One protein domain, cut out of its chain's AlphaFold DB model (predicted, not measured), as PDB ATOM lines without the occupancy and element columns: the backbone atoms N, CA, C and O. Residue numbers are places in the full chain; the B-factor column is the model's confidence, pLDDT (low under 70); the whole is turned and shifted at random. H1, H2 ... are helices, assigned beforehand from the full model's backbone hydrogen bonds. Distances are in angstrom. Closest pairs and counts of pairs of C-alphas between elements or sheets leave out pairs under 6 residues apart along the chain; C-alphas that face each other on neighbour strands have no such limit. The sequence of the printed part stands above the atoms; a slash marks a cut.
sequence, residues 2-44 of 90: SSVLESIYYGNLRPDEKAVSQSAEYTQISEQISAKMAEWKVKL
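Overview. This is residues 2 to 44 of the 90 residues of an uncharacterized protein of Paenibacillus sp. CFBP13512 (UniProt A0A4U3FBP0). What shape? A long helix, H3, forms one arm of an open, strung-out chain, with short H2 and H1 spaced along the rest and no helix packed on another. What parts? The printed part has 43 residues with three named helices, in order H1, H2, H3, and no named strand: all helix. It is extended, radius of gyration of the C-alphas 17.2 A, spans 52 by 22 by 8 A.

Along the chain. Where is H3? Residues 24 to 43 run 29.0 A, from C-alpha 24 at (-5.199, 2.280, -55.792) to C-alpha 43 at (-18.563, -20.353, -43.592). And the others? H2 is residues 15 to 18, 4.9 A; H1 is residues 4 to 9, 8.6 A.

Arrangement. Do helices touch? H1, H2 and H3 are apart from each other, no C-alpha within 8 A. Their backbones? O i to N i+4 pairs are within hydrogen-bond range throughout H1 and in 15 of 16 in H3; H2 is too short for one.

Size, cuts and confidence. How large? The farthest C-alphas, Ser 3 and Lys 43, are 52.3 A apart. Cuts, links, confidence? The printed part has no cut, both links are tight, and residues 18 to 19 have pLDDT under 70.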
ATOM      1  N   SER A   2      17.888  16.932 -40.275       74.00
ATOM      2  CA  SER A   2      18.556  15.777 -39.665       74.00
ATOM      3  C   SER A   2      19.313  15.004 -40.740       74.00
ATOM      4  O   SER A   2      18.871  14.931 -41.890       74.00
ATOM      5  N   SER A   3      20.459  14.428 -40.388       90.50
ATOM      6  CA  SER A   3      21.162  13.529 -41.312       90.50
ATOM      7  C   SER A   3      20.340  12.256 -41.567       90.50
ATOM      8  O   SER A   3      19.420  11.931 -40.811       90.50
ATOM      9  N   VAL A   4      20.668  11.496 -42.617       86.75
ATOM     10  CA  VAL A   4      20.038  10.183 -42.866       86.75
ATOM     11  C   VAL A   4      20.248   9.246 -41.672       86.75
ATOM     12  O   VAL A   4      19.300   8.606 -41.231       86.75
ATOM     13  N   LEU A   5      21.453   9.227 -41.091       86.50
ATOM     14  CA  LEU A   5      21.784   8.392 -39.931       86.50
ATOM     15  C   LEU A   5      20.987   8.782 -38.684       86.50
ATOM     16  O   LEU A   5      20.459   7.921 -37.990       86.50
ATOM     17  N   GLU A   6      20.852  10.078 -38.429       89.88
ATOM     18  CA  GLU A   6      20.041  10.604 -37.328       89.88
ATOM     19  C   GLU A   6      18.550  10.302 -37.536       89.88
ATOM     20  O   GLU A   6      17.837   9.935 -36.605       89.88
ATOM     21  N   SER A   7      18.083  10.379 -38.783       89.69
ATOM     22  CA  SER A   7      16.705  10.037 -39.142       89.69
ATOM     23  C   SER A   7      16.423   8.541 -38.985       89.69
ATOM     24  O   SER A   7      15.316   8.183 -38.595       89.69
ATOM     25  N   ILE A   8      17.408   7.672 -39.230       85.38
ATOM     26  CA  ILE A   8      17.325   6.237 -38.917       85.38
ATOM     27  C   ILE A   8      17.324   6.028 -37.397       85.38
ATOM     28  O   ILE A   8      16.457   5.324 -36.887       85.38
ATOM     29  N   TYR A   9      18.242   6.670 -36.665       85.38
ATOM     30  CA  TYR A   9      18.383   6.525 -35.210       85.38
ATOM     31  C   TYR A   9      17.098   6.885 -34.453       85.38
ATOM     32  O   TYR A   9      16.662   6.138 -33.581       85.38
ATOM     33  N   TYR A  10      16.461   7.998 -34.821       92.06
ATOM     34  CA  TYR A  10      15.196   8.426 -34.217       92.06
ATOM     35  C   TYR A  10      13.953   7.780 -34.851       92.06
ATOM     36  O   TYR A  10      12.837   8.101 -34.453       92.06
ATOM     37  N   GLY A  11      14.109   6.891 -35.840       84.62
ATOM     38  CA  GLY A  11      12.986   6.224 -36.508       84.62
ATOM     39  C   GLY A  11      12.148   7.125 -37.425       84.62
ATOM     40  O   GLY A  11      11.062   6.737 -37.839       84.62
ATOM     41  N   ASN A  12      12.644   8.310 -37.783       88.06
ATOM     42  CA  ASN A  12      11.995   9.219 -38.738       88.06
ATOM     43  C   ASN A  12      12.082   8.709 -40.192       88.06
ATOM     44  O   ASN A  12      11.285   9.098 -41.058       88.06
ATOM     45  N   LEU A  13      13.056   7.839 -40.473       85.31
ATOM     46  CA  LEU A  13      13.190   7.115 -41.730       85.31
ATOM     47  C   LEU A  13      12.970   5.618 -41.489       85.31
ATOM     48  O   LEU A  13      13.865   4.926 -41.015       85.31
ATOM     49  N   ARG A  14      11.778   5.140 -41.864       83.38
ATOM     50  CA  ARG A  14      11.362   3.731 -41.840       83.38
ATOM     51  C   ARG A  14      10.961   3.276 -43.239       83.38
ATOM     52  O   ARG A  14       9.814   3.469 -43.651       83.38
ATOM     53  N   PRO A  15      11.923   2.795 -44.037       76.69
ATOM     54  CA  PRO A  15      11.655   2.403 -45.412       76.69
ATOM     55  C   PRO A  15      10.659   1.247 -45.524       76.69
ATOM     56  O   PRO A  15       9.894   1.215 -46.471       76.69
ATOM     57  N   ASP A  16      10.632   0.337 -44.557       74.12
ATOM     58  CA  ASP A  16       9.695  -0.785 -44.464       74.12
ATOM     59  C   ASP A  16       8.232  -0.335 -44.322       74.12
ATOM     60  O   ASP A  16       7.345  -0.923 -44.937       74.12
ATOM     61  N   GLU A  17       7.982   0.755 -43.593       73.69
ATOM     62  CA  GLU A  17       6.645   1.349 -43.459       73.69
ATOM     63  C   GLU A  17       6.271   2.219 -44.667       73.69
ATOM     64  O   GLU A  17       5.110   2.283 -45.066       73.69
ATOM     65  N   LYS A  18       7.255   2.901 -45.268       69.94
ATOM     66  CA  LYS A  18       7.035   3.822 -46.398       69.94
ATOM     67  C   LYS A  18       7.064   3.149 -47.770       69.94
ATOM     68  O   LYS A  18       6.585   3.743 -48.729       69.94
ATOM     69  N   ALA A  19       7.613   1.941 -47.875       69.31
ATOM     70  CA  ALA A  19       7.645   1.154 -49.108       69.31
ATOM     71  C   ALA A  19       6.318   0.438 -49.397       69.31
ATOM     72  O   ALA A  19       6.200  -0.230 -50.425       69.31
ATOM     73  N   VAL A  20       5.317   0.561 -48.516       70.44
ATOM     74  CA  VAL A  20       3.963   0.090 -48.811       70.44
ATOM     75  C   VAL A  20       3.448   0.840 -50.038       70.44
ATOM     76  O   VAL A  20       3.452   2.070 -50.073       70.44
ATOM     77  N   SER A  21       3.022   0.092 -51.059       75.94
ATOM     78  CA  SER A  21       2.452   0.684 -52.266       75.94
ATOM     79  C   SER A  21       1.240   1.539 -51.897       75.94
ATOM     80  O   SER A  21       0.292   1.053 -51.289       75.94
ATOM     81  N   GLN A  22       1.262   2.812 -52.285       81.44
ATOM     82  CA  GLN A  22       0.120   3.723 -52.144       81.44
ATOM     83  C   GLN A  22      -0.793   3.690 -53.377       81.44
ATOM     84  O   GLN A  22      -1.602   4.595 -53.581       81.44
ATOM     85  N   SER A  23      -0.625   2.690 -54.243       87.19
ATOM     86  CA  SER A  23      -1.408   2.578 -55.464       87.19
ATOM     87  C   SER A  23      -2.843   2.149 -55.150       87.19
ATOM     88  O   SER A  23      -3.090   1.374 -54.222       87.19
ATOM     89  N   ALA A  24      -3.793   2.642 -55.945       90.50
ATOM     90  CA  ALA A  24      -5.199   2.280 -55.792       90.50
ATOM     91  C   ALA A  24      -5.404   0.763 -55.945       90.50
ATOM     92  O   ALA A  24      -6.233   0.176 -55.255       90.50
ATOM     93  N   GLU A  25      -4.603   0.116 -56.794       93.19
ATOM     94  CA  GLU A  25      -4.627  -1.329 -57.012       93.19
ATOM     95  C   GLU A  25      -4.210  -2.100 -55.759       93.19
ATOM     96  O   GLU A  25      -4.842  -3.102 -55.429       93.19
ATOM     97  N   TYR A  26      -3.181  -1.637 -55.038       89.75
ATOM     98  CA  TYR A  26      -2.775  -2.258 -53.776       89.75
ATOM     99  C   TYR A  26      -3.918  -2.207 -52.764       89.75
ATOM    100  O   TYR A  26      -4.313  -3.246 -52.237       89.75
ATOM    101  N   THR A  27      -4.506  -1.022 -52.562       90.62
ATOM    102  CA  THR A  27      -5.656  -0.844 -51.666       90.62
ATOM    103  C   THR A  27      -6.822  -1.745 -52.070       90.62
ATOM    104  O   THR A  27      -7.347  -2.475 -51.234       90.62
ATOM    105  N   GLN A  28      -7.174  -1.772 -53.356       95.31
ATOM    106  CA  GLN A  28      -8.278  -2.583 -53.866       95.31
ATOM    107  C   GLN A  28      -8.046  -4.087 -53.657       95.31
ATOM    108  O   GLN A  28      -8.984  -4.829 -53.362       95.31
ATOM    109  N   ILE A  29      -6.815  -4.571 -53.832       95.69
ATOM    110  CA  ILE A  29      -6.476  -5.979 -53.589       95.69
ATOM    111  C   ILE A  29      -6.530  -6.288 -52.089       95.69
ATOM    112  O   ILE A  29      -7.107  -7.307 -51.706       95.69
ATOM    113  N   SER A  30      -5.995  -5.413 -51.231       91.44
ATOM    114  CA  SER A  30      -6.072  -5.576 -49.773       91.44
ATOM    115  C   SER A  30      -7.518  -5.667 -49.284       91.44
ATOM    116  O   SER A  30      -7.848  -6.574 -48.520       91.44
ATOM    117  N   GLU A  31      -8.401  -4.797 -49.775       95.38
ATOM    118  CA  GLU A  31      -9.831  -4.825 -49.448       95.38
ATOM    119  C   GLU A  31     -10.506  -6.125 -49.907       95.38
ATOM    120  O   GLU A  31     -11.278  -6.722 -49.153       95.38
ATOM    121  N   GLN A  32     -10.182  -6.614 -51.110       97.31
ATOM    122  CA  GLN A  32     -10.697  -7.894 -51.612       97.31
ATOM    123  C   GLN A  32     -10.259  -9.078 -50.742       97.31
ATOM    124  O   GLN A  32     -11.075  -9.956 -50.451       97.31
ATOM    125  N   ILE A  33      -9.000  -9.095 -50.293       95.19
ATOM    126  CA  ILE A  33      -8.488 -10.124 -49.377       95.19
ATOM    127  C   ILE A  33      -9.264 -10.078 -48.056       95.19
ATOM    128  O   ILE A  33      -9.758 -11.110 -47.600       95.19
ATOM    129  N   SER A  34      -9.436  -8.891 -47.466       94.88
ATOM    130  CA  SER A  34     -10.197  -8.730 -46.220       94.88
ATOM    131  C   SER A  34     -11.654  -9.173 -46.363       94.88
ATOM    132  O   SER A  34     -12.169  -9.872 -45.488       94.88
ATOM    133  N   ALA A  35     -12.311  -8.835 -47.475       97.69
ATOM    134  CA  ALA A  35     -13.678  -9.268 -47.751       97.69
ATOM    135  C   ALA A  35     -13.783 -10.799 -47.844       97.69
ATOM    136  O   ALA A  35     -14.678 -11.396 -47.244       97.69
ATOM    137  N   LYS A  36     -12.836 -11.459 -48.524       96.56
ATOM    138  CA  LYS A  36     -12.801 -12.927 -48.618       96.56
ATOM    139  C   LYS A  36     -12.547 -13.601 -47.276       96.56
ATOM    140  O   LYS A  36     -13.215 -14.584 -46.966       96.56
ATOM    141  N   MET A  37     -11.662 -13.042 -46.454       95.19
ATOM    142  CA  MET A  37     -11.440 -13.521 -45.087       95.19
ATOM    143  C   MET A  37     -12.709 -13.421 -44.236       95.19
ATOM    144  O   MET A  37     -13.059 -14.374 -43.543       95.19
ATOM    145  N   ALA A  38     -13.450 -12.314 -44.335       96.06
ATOM    146  CA  ALA A  38     -14.723 -12.158 -43.633       96.06
ATOM    147  C   ALA A  38     -15.781 -13.175 -44.103       96.06
ATOM    148  O   ALA A  38     -16.488 -13.746 -43.273       96.06
ATOM    149  N   GLU A  39     -15.869 -13.449 -45.411       96.75
ATOM    150  CA  GLU A  39     -16.750 -14.498 -45.944       96.75
ATOM    151  C   GLU A  39     -16.394 -15.889 -45.397       96.75
ATOM    152  O   GLU A  39     -17.289 -16.659 -45.046       96.75
ATOM    153  N   TRP A  40     -15.106 -16.234 -45.348       96.38
ATOM    154  CA  TRP A  40     -14.641 -17.531 -44.848       96.38
ATOM    155  C   TRP A  40     -14.880 -17.701 -43.354       96.38
ATOM    156  O   TRP A  40     -15.334 -18.764 -42.941       96.38
ATOM    157  N   LYS A  41     -14.712 -16.636 -42.568       95.12
ATOM    158  CA  LYS A  41     -14.986 -16.647 -41.126       95.12
ATOM    159  C   LYS A  41     -16.419 -17.050 -40.775       95.12
ATOM    160  O   LYS A  41     -16.656 -17.602 -39.710       95.12
ATOM    161  N   VAL A  42     -17.379 -16.761 -41.656       96.94
ATOM    162  CA  VAL A  42     -18.792 -17.132 -41.465       96.94
ATOM    163  C   VAL A  42     -19.088 -18.554 -41.961       96.94
ATOM    164  O   VAL A  42     -20.037 -19.176 -41.492       96.94
ATOM    165  N   LYS A  43     -18.314 -19.062 -42.927       97.00
ATOM    166  CA  LYS A  43     -18.563 -20.353 -43.592       97.00
ATOM    167  C   LYS A  43     -17.886 -21.538 -42.904       97.00
ATOM    168  O   LYS A  43     -18.397 -22.646 -43.017       97.00
ATOM    169  N   LEU A  44     -16.739 -21.305 -42.275       97.00
ATOM    170  CA  LEU A  44     -15.892 -22.342 -41.694       97.00
ATOM    171  C   LEU A  44     -16.254 -22.613 -40.231       97.00
ATOM    172  O   LEU A  44     -16.745 -21.723 -39.527       97.00
TER     173      LEU A  44